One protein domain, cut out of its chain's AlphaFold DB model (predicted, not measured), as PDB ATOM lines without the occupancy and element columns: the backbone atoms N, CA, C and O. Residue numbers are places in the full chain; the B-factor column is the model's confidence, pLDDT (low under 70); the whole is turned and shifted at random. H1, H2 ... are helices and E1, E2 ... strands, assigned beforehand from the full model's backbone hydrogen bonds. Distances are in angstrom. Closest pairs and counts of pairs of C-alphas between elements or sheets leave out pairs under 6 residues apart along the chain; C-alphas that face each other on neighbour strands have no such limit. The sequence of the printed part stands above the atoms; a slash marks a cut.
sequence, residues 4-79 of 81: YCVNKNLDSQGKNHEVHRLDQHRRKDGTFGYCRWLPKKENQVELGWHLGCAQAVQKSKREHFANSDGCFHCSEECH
ATOM      1  N   TYR A   4       5.323  55.730  46.141       98.38
ATOM      2  CA  TYR A   4       5.458  54.280  46.212       98.38
ATOM      3  C   TYR A   4       6.467  53.733  45.211       98.38
ATOM      4  O   TYR A   4       6.645  54.261  44.111       98.38
ATOM      5  N   CYS A   5       7.055  52.597  45.567       98.44
ATOM      6  CA  CYS A   5       7.799  51.742  44.653       98.44
ATOM      7  C   CYS A   5       7.374  50.280  44.808       98.44
ATOM      8  O   CYS A   5       6.830  49.896  45.844       98.44
ATOM      9  N   VAL A   6       7.644  49.464  43.793       98.50
ATOM     10  CA  VAL A   6       7.593  48.000  43.896       98.50
ATOM     11  C   VAL A   6       9.009  47.426  43.864       98.50
ATOM     12  O   VAL A   6       9.885  47.939  43.160       98.50
ATOM     13  N   ASN A   7       9.240  46.376  44.645       98.38
ATOM     14  CA  ASN A   7      10.484  45.620  44.639       98.38
ATOM     15  C   ASN A   7      10.561  44.693  43.410       98.38
ATOM     16  O   ASN A   7       9.670  43.883  43.172       98.38
ATOM     17  N   LYS A   8      11.653  44.762  42.643       98.19
ATOM     18  CA  LYS A   8      11.938  43.826  41.539       98.19
ATOM     19  C   LYS A   8      12.202  42.405  42.023       98.19
ATOM     20  O   LYS A   8      12.032  41.471  41.251       98.19
ATOM     21  N   ASN A   9      12.637  42.241  43.267       97.69
ATOM     22  CA  ASN A   9      12.801  40.926  43.865       97.69
ATOM     23  C   ASN A   9      11.484  40.469  44.488       97.69
ATOM     24  O   ASN A   9      10.712  41.284  44.996       97.69
ATOM     25  N   LEU A  10      11.283  39.157  44.475       96.62
ATOM     26  CA  LEU A  10      10.209  38.511  45.216       96.62
ATOM     27  C   LEU A  10      10.452  38.642  46.728       96.62
ATOM     28  O   LEU A  10      11.586  38.850  47.175       96.62
ATOM     29  N   ASP A  11       9.379  38.508  47.501       92.25
ATOM     30  CA  ASP A  11       9.416  38.398  48.957       92.25
ATOM     31  C   ASP A  11      10.266  37.200  49.436       92.25
ATOM     32  O   ASP A  11      10.772  36.384  48.660       92.25
ATOM     33  N   SER A  12      10.425  37.068  50.753       89.88
ATOM     34  CA  SER A  12      11.199  35.973  51.352       89.88
ATOM     35  C   SER A  12      10.601  34.579  51.116       89.88
ATOM     36  O   SER A  12      11.300  33.588  51.328       89.88
ATOM     37  N   GLN A  13       9.342  34.488  50.674       90.44
ATOM     38  CA  GLN A  13       8.686  33.237  50.288       90.44
ATOM     39  C   GLN A  13       8.806  32.947  48.784       90.44
ATOM     40  O   GLN A  13       8.398  31.873  48.342       90.44
ATOM     41  N   GLY A  14       9.361  33.875  47.998       92.12
ATOM     42  CA  GLY A  14       9.474  33.758  46.551       92.12
ATOM     43  C   GLY A  14       8.135  33.888  45.821       92.12
ATOM     44  O   GLY A  14       7.983  33.294  44.756       92.12
ATOM     45  N   LYS A  15       7.155  34.609  46.385       93.00
ATOM     46  CA  LYS A  15       5.791  34.675  45.834       93.00
ATOM     47  C   LYS A  15       5.428  36.020  45.235       93.00
ATOM     48  O   LYS A  15       4.995  36.042  44.086       93.00
ATOM     49  N   ASN A  16       5.588  37.109  45.983       96.25
ATOM     50  CA  ASN A  16       5.031  38.407  45.602       96.25
ATOM     51  C   ASN A  16       6.101  39.487  45.443       96.25
ATOM     52  O   ASN A  16       7.130  39.466  46.116       96.25
ATOM     53  N   HIS A  17       5.837  40.462  44.574       97.50
ATOM     54  CA  HIS A  17       6.628  41.692  44.498       97.50
ATOM     55  C   HIS A  17       6.024  42.741  45.436       97.50
ATOM     56  O   HIS A  17       4.933  43.253  45.183       97.50
ATOM     57  N   GLU A  18       6.714  43.058  46.531       97.88
ATOM     58  CA  GLU A  18       6.168  43.943  47.563       97.88
ATOM     59  C   GLU A  18       6.184  45.426  47.146       97.88
ATOM     60  O   GLU A  18       7.184  45.956  46.651       97.88
ATOM     61  N   VAL A  19       5.069  46.114  47.394       98.31
ATOM     62  CA  VAL A  19       4.869  47.552  47.197       98.31
ATOM     63  C   VAL A  19       5.115  48.295  48.507       98.31
ATOM     64  O   VAL A  19       4.447  48.064  49.521       98.31
ATOM     65  N   HIS A  20       6.049  49.243  48.474       97.94
ATOM     66  CA  HIS A  20       6.500  50.011  49.631       97.94
ATOM     67  C   HIS A  20       6.162  51.494  49.506       97.94
ATOM     68  O   HIS A  20       6.261  52.071  48.424       97.94
ATOM     69  N   ARG A  21       5.851  52.125  50.643       97.06
ATOM     70  CA  ARG A  21       5.875  53.587  50.800       97.06
ATOM     71  C   ARG A  21       7.321  54.077  50.907       97.06
ATOM     72  O   ARG A  21       8.112  53.497  51.653       97.06
ATOM     73  N   LEU A  22       7.649  55.147  50.188       96.69
ATOM     74  CA  LEU A  22       8.968  55.791  50.208       96.69
ATOM     75  C   LEU A  22       9.073  56.924  51.241       96.69
ATOM     76  O   LEU A  22      10.180  57.324  51.597       96.69
ATOM     77  N   ASP A  23       7.951  57.424  51.750       94.69
ATOM     78  CA  ASP A  23       7.887  58.429  52.808       94.69
ATOM     79  C   ASP A  23       7.813  57.800  54.211       94.69
ATOM     80  O   ASP A  23       7.680  56.585  54.396       94.69
ATOM     81  N   GLN A  24       7.899  58.647  55.238       94.81
ATOM     82  CA  GLN A  24       7.705  58.202  56.613       94.81
ATOM     83  C   GLN A  24       6.261  57.728  56.819       94.81
ATOM     84  O   GLN A  24       5.307  58.344  56.347       94.81
ATOM     85  N   HIS A  25       6.097  56.635  57.556       92.19
ATOM     86  CA  HIS A  25       4.803  56.109  57.968       92.19
ATOM     87  C   HIS A  25       4.813  55.835  59.469       92.19
ATOM     88  O   HIS A  25       5.871  55.716  60.093       92.19
ATOM     89  N   ARG A  26       3.620  55.704  60.050       92.31
ATOM     90  CA  ARG A  26       3.488  55.170  61.402       92.31
ATOM     91  C   ARG A  26       3.866  53.689  61.373       92.31
ATOM     92  O   ARG A  26       3.310  52.911  60.600       92.31
ATOM     93  N   ARG A  27       4.846  53.307  62.182       88.69
ATOM     94  CA  ARG A  27       5.294  51.926  62.372       88.69
ATOM     95  C   ARG A  27       4.444  51.238  63.440       88.69
ATOM     96  O   ARG A  27       3.748  51.887  64.222       88.69
ATOM     97  N   LYS A  28       4.553  49.910  63.512       83.00
ATOM     98  CA  LYS A  28       3.821  49.074  64.483       83.00
ATOM     99  C   LYS A  28       4.163  49.381  65.946       83.00
ATOM    100  O   LYS A  28       3.317  49.209  66.810       83.00
ATOM    101  N   ASP A  29       5.367  49.881  66.217       88.25
ATOM    102  CA  ASP A  29       5.797  50.328  67.553       88.25
ATOM    103  C   ASP A  29       5.255  51.721  67.945       88.25
ATOM    104  O   ASP A  29       5.586  52.241  69.007       88.25
ATOM    105  N   GLY A  30       4.426  52.339  67.096       89.56
ATOM    106  CA  GLY A  30       3.839  53.658  67.320       89.56
ATOM    107  C   GLY A  30       4.728  54.832  66.905       89.56
ATOM    108  O   GLY A  30       4.249  55.965  66.911       89.56
ATOM    109  N   THR A  31       5.978  54.588  66.504       93.44
ATOM    110  CA  THR A  31       6.895  55.634  66.031       93.44
ATOM    111  C   THR A  31       6.665  55.974  64.558       93.44
ATOM    112  O   THR A  31       6.085  55.191  63.805       93.44
ATOM    113  N   PHE A  32       7.130  57.144  64.121       94.62
ATOM    114  CA  PHE A  32       7.171  57.508  62.704       94.62
ATOM    115  C   PHE A  32       8.556  57.239  62.117       94.62
ATOM    116  O   PHE A  32       9.580  57.509  62.743       94.62
ATOM    117  N   GLY A  33       8.594  56.717  60.895       95.19
ATOM    118  CA  GLY A  33       9.834  56.563  60.144       95.19
ATOM    119  C   GLY A  33       9.632  55.831  58.826       95.19
ATOM    120  O   GLY A  33       8.536  55.386  58.505       95.19
ATOM    121  N   TYR A  34      10.705  55.689  58.055       94.56
ATOM    122  CA  TYR A  34      10.688  54.954  56.788       94.56
ATOM    123  C   TYR A  34      10.527  53.444  56.997       94.56
ATOM    124  O   TYR A  34      10.833  52.922  58.078       94.56
ATOM    125  N   CYS A  35      10.124  52.725  55.949       95.06
ATOM    126  CA  CYS A  35      10.131  51.267  55.969       95.06
ATOM    127  C   CYS A  35      11.567  50.747  56.148       95.06
ATOM    128  O   CYS A  35      12.463  51.096  55.381       95.06
ATOM    129  N   ARG A  36      11.800  49.896  57.156       94.44
ATOM    130  CA  ARG A  36      13.125  49.282  57.397       94.44
ATOM    131  C   ARG A  36      13.492  48.214  56.365       94.44
ATOM    132  O   ARG A  36      14.654  47.844  56.272       94.44
ATOM    133  N   TRP A  37      12.505  47.755  55.607       94.12
ATOM    134  CA  TRP A  37      12.629  46.712  54.591       94.12
ATOM    135  C   TRP A  37      12.495  47.274  53.183       94.12
ATOM    136  O   TRP A  37      12.036  46.589  52.277       94.12
ATOM    137  N   LEU A  38      12.857  48.543  53.000       96.06
ATOM    138  CA  LEU A  38      12.875  49.138  51.677       96.06
ATOM    139  C   LEU A  38      13.832  48.338  50.771       96.06
ATOM    140  O   LEU A  38      14.964  48.067  51.190       96.06
ATOM    141  N   PRO A  39      13.439  47.991  49.535       96.44
ATOM    142  CA  PRO A  39      14.369  47.390  48.590       96.44
ATOM    143  C   PRO A  39      15.536  48.332  48.297       96.44
ATOM    144  O   PRO A  39      15.411  49.557  48.385       96.44
ATOM    145  N   LYS A  40      16.678  47.768  47.897       97.06
ATOM    146  CA  LYS A  40      17.796  48.575  47.390       97.06
ATOM    147  C   LYS A  40      17.348  49.396  46.177       97.06
ATOM    148  O   LYS A  40      16.453  48.970  45.449       97.06
ATOM    149  N   LYS A  41      17.969  50.555  45.948       96.62
ATOM    150  CA  LYS A  41      17.552  51.500  44.899       96.62
ATOM    151  C   LYS A  41      17.539  50.869  43.504       96.62
ATOM    152  O   LYS A  41      16.608  51.103  42.748       96.62
ATOM    153  N   GLU A  42      18.486  49.988  43.201       97.94
ATOM    154  CA  GLU A  42      18.536  49.229  41.946       97.94
ATOM    155  C   GLU A  42      17.346  48.268  41.745       97.94
ATOM    156  O   GLU A  42      16.976  47.955  40.608       97.94
ATOM    157  N   ASN A  43      16.708  47.846  42.840       98.00
ATOM    158  CA  ASN A  43      15.553  46.950  42.859       98.00
ATOM    159  C   ASN A  43      14.226  47.703  43.012       98.00
ATOM    160  O   ASN A  43      13.185  47.065  43.098       98.00
ATOM    161  N   GLN A  44      14.239  49.036  43.046       98.06
ATOM    162  CA  GLN A  44      13.020  49.842  43.066       98.06
ATOM    163  C   GLN A  44      12.527  50.074  41.636       98.06
ATOM    164  O   GLN A  44      13.303  50.429  40.747       98.06
ATOM    165  N   VAL A  45      11.228  49.889  41.422       98.44
ATOM    166  CA  VAL A  45      10.505  50.463  40.283       98.44
ATOM    167  C   VAL A  45       9.548  51.504  40.839       98.44
ATOM    168  O   VAL A  45       8.708  51.185  41.682       98.44
ATOM    169  N   GLU A  46       9.712  52.757  40.423       97.81
ATOM    170  CA  GLU A  46       8.895  53.866  40.911       97.81
ATOM    171  C   GLU A  46       7.464  53.759  40.382       97.81
ATOM    172  O   GLU A  46       7.217  53.723  39.178       97.81
ATOM    173  N   LEU A  47       6.503  53.741  41.302       98.19
ATOM    174  CA  LEU A  47       5.077  53.771  40.984       98.19
ATOM    175  C   LEU A  47       4.532  55.203  41.011       98.19
ATOM    176  O   LEU A  47       3.449  55.445  40.471       98.19
ATOM    177  N   GLY A  48       5.276  56.142  41.602       97.81
ATOM    178  CA  GLY A  48       4.895  57.539  41.782       97.81
ATOM    179  C   GLY A  48       3.977  57.760  42.986       97.81
ATOM    180  O   GLY A  48       3.932  56.955  43.918       97.81
ATOM    181  N   TRP A  49       3.247  58.873  42.965       98.00
ATOM    182  CA  TRP A  49       2.379  59.314  44.058       98.00
ATOM    183  C   TRP A  49       0.990  58.675  43.989       98.00
ATOM    184  O   TRP A  49       0.330  58.748  42.955       98.00
ATOM    185  N   HIS A  50       0.520  58.115  45.108       97.50
ATOM    186  CA  HIS A  50      -0.807  57.489  45.230       97.50
ATOM    187  C   HIS A  50      -1.495  57.906  46.531       97.50
ATOM    188  O   HIS A  50      -0.833  58.291  47.494       97.50
ATOM    189  N   LEU A  51      -2.829  57.824  46.592       95.31
ATOM    190  CA  LEU A  51      -3.567  58.139  47.826       95.31
ATOM    191  C   LEU A  51      -3.340  57.095  48.929       95.31
ATOM    192  O   LEU A  51      -3.376  57.442  50.106       95.31
ATOM    193  N   GLY A  52      -3.070  55.848  48.546       95.19
ATOM    194  CA  GLY A  52      -2.812  54.725  49.444       95.19
ATOM    195  C   GLY A  52      -2.252  53.528  48.677       95.19
ATOM    196  O   GLY A  52      -2.172  53.560  47.442       95.19
ATOM    197  N   CYS A  53      -1.882  52.454  49.382       97.06
ATOM    198  CA  CYS A  53      -1.215  51.327  48.727       97.06
ATOM    199  C   CYS A  53      -2.115  50.586  47.735       97.06
ATOM    200  O   CYS A  53      -1.590  49.999  46.799       97.06
ATOM    201  N   ALA A  54      -3.444  50.652  47.865       97.38
ATOM    202  CA  ALA A  54      -4.348  49.914  46.981       97.38
ATOM    203  C   ALA A  54      -4.206  50.380  45.523       97.38
ATOM    204  O   ALA A  54      -4.140  49.567  44.602       97.38
ATOM    205  N   GLN A  55      -4.078  51.696  45.317       98.19
ATOM    206  CA  GLN A  55      -3.834  52.284  43.997       98.19
ATOM    207  C   GLN A  55      -2.434  51.935  43.478       98.19
ATOM    208  O   GLN A  55      -2.285  51.564  42.313       98.19
ATOM    209  N   ALA A  56      -1.422  51.977  44.350       98.25
ATOM    210  CA  ALA A  56      -0.051  51.622  43.995       98.25
ATOM    211  C   ALA A  56       0.080  50.137  43.600       98.25
ATOM    212  O   ALA A  56       0.660  49.829  42.560       98.25
ATOM    213  N   VAL A  57      -0.523  49.218  44.363       98.25
ATOM    214  CA  VAL A  57      -0.576  47.779  44.057       98.25
ATOM    215  C   VAL A  57      -1.301  47.540  42.741       98.25
ATOM    216  O   VAL A  57      -0.783  46.822  41.891       98.25
ATOM    217  N   GLN A  58      -2.455  48.175  42.512       98.19
ATOM    218  CA  GLN A  58      -3.161  48.047  41.234       98.19
ATOM    219  C   GLN A  58      -2.323  48.535  40.050       98.19
ATOM    220  O   GLN A  58      -2.302  47.866  39.018       98.19
ATOM    221  N   LYS A  59      -1.618  49.666  40.188       98.31
ATOM    222  CA  LYS A  59      -0.698  50.149  39.153       98.31
ATOM    223  C   LYS A  59       0.419  49.136  38.903       98.31
ATOM    224  O   LYS A  59       0.639  48.747  37.761       98.31
ATOM    225  N   SER A  60       1.053  48.641  39.965       98.12
ATOM    226  CA  SER A  60       2.122  47.646  39.868       98.12
ATOM    227  C   SER A  60       1.665  46.349  39.188       98.12
ATOM    228  O   SER A  60       2.349  45.858  38.291       98.12
ATOM    229  N   LYS A  61       0.470  45.841  39.534       98.19
ATOM    230  CA  LYS A  61      -0.149  44.668  38.887       98.19
ATOM    231  C   LYS A  61      -0.393  44.869  37.391       98.19
ATOM    232  O   LYS A  61      -0.302  43.908  36.634       98.19
ATOM    233  N   ARG A  62      -0.712  46.095  36.966       98.25
ATOM    234  CA  ARG A  62      -0.995  46.426  35.560       98.25
ATOM    235  C   ARG A  62       0.263  46.671  34.732       98.25
ATOM    236  O   ARG A  62       0.287  46.289  33.569       98.25
ATOM    237  N   GLU A  63       1.266  47.331  35.306       98.19
ATOM    238  CA  GLU A  63       2.406  47.869  34.549       98.19
ATOM    239  C   GLU A  63       3.707  47.073  34.722       98.19
ATOM    240  O   GLU A  63       4.597  47.183  33.877       98.19
ATOM    241  N   HIS A  64       3.849  46.283  35.795       97.50
ATOM    242  CA  HIS A  64       5.124  45.641  36.138       97.50
ATOM    243  C   HIS A  64       4.990  44.157  36.494       97.50
ATOM    244  O   HIS A  64       5.504  43.311  35.766       97.50
ATOM    245  N   PHE A  65       4.310  43.825  37.597       97.50
ATOM    246  CA  PHE A  65       4.294  42.467  38.151       97.50
ATOM    247  C   PHE A  65       2.882  42.070  38.590       97.50
ATOM    248  O   PHE A  65       2.357  42.611  39.562       97.50
ATOM    249  N   ALA A  66       2.265  41.099  37.911       97.00
ATOM    250  CA  ALA A  66       0.882  40.676  38.173       97.00
ATOM    251  C   ALA A  66       0.647  40.161  39.611       97.00
ATOM    252  O   ALA A  66      -0.441  40.318  40.161       97.00
ATOM    253  N   ASN A  67       1.685  39.603  40.230       96.62
ATOM    254  CA  ASN A  67       1.762  39.132  41.616       96.62
ATOM    255  C   ASN A  67       2.293  40.214  42.583       96.62
ATOM    256  O   ASN A  67       3.000  39.907  43.541       96.62
ATOM    257  N   SER A  68       2.022  41.495  42.323       97.81
ATOM    258  CA  SER A  68       2.372  42.549  43.285       97.81
ATOM    259  C   SER A  68       1.484  42.474  44.525       97.81
ATOM    260  O   SER A  68       0.276  42.286  44.396       97.81
ATOM    261  N   ASP A  69       2.054  42.706  45.700       97.56
ATOM    262  CA  ASP A  69       1.332  42.746  46.977       97.56
ATOM    263  C   ASP A  69       1.821  43.920  47.839       97.56
ATOM    264  O   ASP A  69       2.846  44.532  47.538       97.56
ATOM    265  N   GLY A  70       1.098  44.293  48.890       97.19
ATOM    266  CA  GLY A  70       1.559  45.304  49.841       97.19
ATOM    267  C   GLY A  70       2.693  44.780  50.723       97.19
ATOM    268  O   GLY A  70       2.654  43.649  51.186       97.19
ATOM    269  N   CYS A  71       3.698  45.608  51.023       96.44
ATOM    270  CA  CYS A  71       4.663  45.277  52.071       96.44
ATOM    271  C   CYS A  71       3.986  45.217  53.451       96.44
ATOM    272  O   CYS A  71       3.437  46.223  53.914       96.44
ATOM    273  N   PHE A  72       4.157  44.107  54.175       94.38
ATOM    274  CA  PHE A  72       3.583  43.875  55.514       94.38
ATOM    275  C   PHE A  72       3.897  44.969  56.561       94.38
ATOM    276  O   PHE A  72       3.213  45.098  57.581       94.38
ATOM    277  N   HIS A  73       4.964  45.748  56.358       93.69
ATOM    278  CA  HIS A  73       5.432  46.743  57.325       93.69
ATOM    279  C   HIS A  73       4.977  48.176  57.049       93.69
ATOM    280  O   HIS A  73       4.851  48.944  58.001       93.69
ATOM    281  N   CYS A  74       4.797  48.556  55.783       95.62
ATOM    282  CA  CYS A  74       4.513  49.946  55.393       95.62
ATOM    283  C   CYS A  74       3.284  50.109  54.489       95.62
ATOM    284  O   CYS A  74       2.880  51.239  54.228       95.62
ATOM    285  N   SER A  75       2.694  48.994  54.060       95.50
ATOM    286  CA  SER A  75       1.504  48.900  53.212       95.50
ATOM    287  C   SER A  75       0.617  47.742  53.704       95.50
ATOM    288  O   SER A  75       0.107  46.968  52.901       95.50
ATOM    289  N   GLU A  76       0.489  47.574  55.028       93.75
ATOM    290  CA  GLU A  76      -0.158  46.398  55.642       93.75
ATOM    291  C   GLU A  76      -1.630  46.239  55.250       93.75
ATOM    292  O   GLU A  76      -2.116  45.126  55.105       93.75
ATOM    293  N   GLU A  77      -2.314  47.358  55.022       93.50
ATOM    294  CA  GLU A  77      -3.705  47.430  54.566       93.50
ATOM    295  C   GLU A  77      -3.915  46.822  53.166       93.50
ATOM    296  O   GLU A  77      -5.053  46.585  52.771       93.50
ATOM    297  N   CYS A  78      -2.831  46.564  52.428       95.62
ATOM    298  CA  CYS A  78      -2.841  45.924  51.115       95.62
ATOM    299  C   CYS A  78      -1.996  44.650  51.062       95.62
ATOM    300  O   CYS A  78      -1.641  44.250  49.962       95.62
ATOM    301  N   HIS A  79      -1.596  44.087  52.204       93.44
ATOM    302  CA  HIS A  79      -0.842  42.836  52.257       93.44
ATOM    303  C   HIS A  79      -1.816  41.663  52.404       93.44
ATOM    304  O   HIS A  79      -2.443  41.527  53.457       93.44
TER     305      HIS A  79
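This is residues 4 to 79 of the 81 residues of an uncharacterized protein of Gammaproteobacteria bacterium (UniProt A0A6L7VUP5). A small, strongly twisted sheet of four strands, E3, E1, E2 and E4 from edge to edge, has the single helix H1 packed over one face, and a long loop, residues 22 to 43, runs out from the end of E2 as far as Gly 30 and comes back to E3 at the sheet's edge. At the far part of this loop, residues 25 to 26 pair with residues 32 to 33, antiparallel. The printed part has 76 residues with one named helix and four named strands, in the order E1, E2, E3, H1, E4; the sheet is mixed, and so is the class, with 32 residues in named elements, under half of those printed. The whole is compact, with a radius of gyration of the C-alphas of 11.2 A, and rounded, spanning 32 by 26 by 22 A.

E1, residues 4 to 10, and E2, residues 17 to 21, form a hairpin of antiparallel neighbours at 152 degrees, with N 7 and O 18 2.9 A apart and N 20 and O 5 2.8 A apart, within hydrogen-bond range. E3, residues 44 to 49, is the other neighbour of E1, antiparallel at 156 degrees; N 6 and O 45 are 2.9 A apart. E4, residues 68 to 70, is the parallel neighbour of E2 at 41 degrees, with N 19 and O 69 2.7 A apart. E3 and E4 are the edge strands and are apart. H1, residues 53 to 63, is on the sheet, which with it makes two layers, a helix on one face of a sheet. The closest C-alphas of H1 and E4 are those of Lys 61 and Ser 68, 5.5 A; of H1 and E2, those of Val 19 and Val 57, 6.3 A. E3, H1 and E4 form a split strand-helix-strand unit, two strands running the same way with E1 and E2 between them in the sheet; its crossover is right-handed. In H1, every O i to N i+4 pair is within hydrogen-bond range.

E1 runs 16.5 A from C-alpha 4 at (5.458, 54.280, 46.212) to C-alpha 10. E2 measures 13.5 A and E3 14.3 A. H1 measures 15.0 A, from C-alpha 53 at (-1.215, 51.327, 48.727). E4 measures 7.2 A and ends at C-alpha 70 at (1.559, 45.304, 49.841).

The two C-alphas farthest apart are those of Gly 30 and Glu 63, 33.3 A. The link from E2 to E3 is long, 22 residues; E1 to E2 is short; E3 to H1 and H1 to E4 are tight. The printed part has no cut. The mean pLDDT of the printed part is 95.8, and no printed residue is under 70.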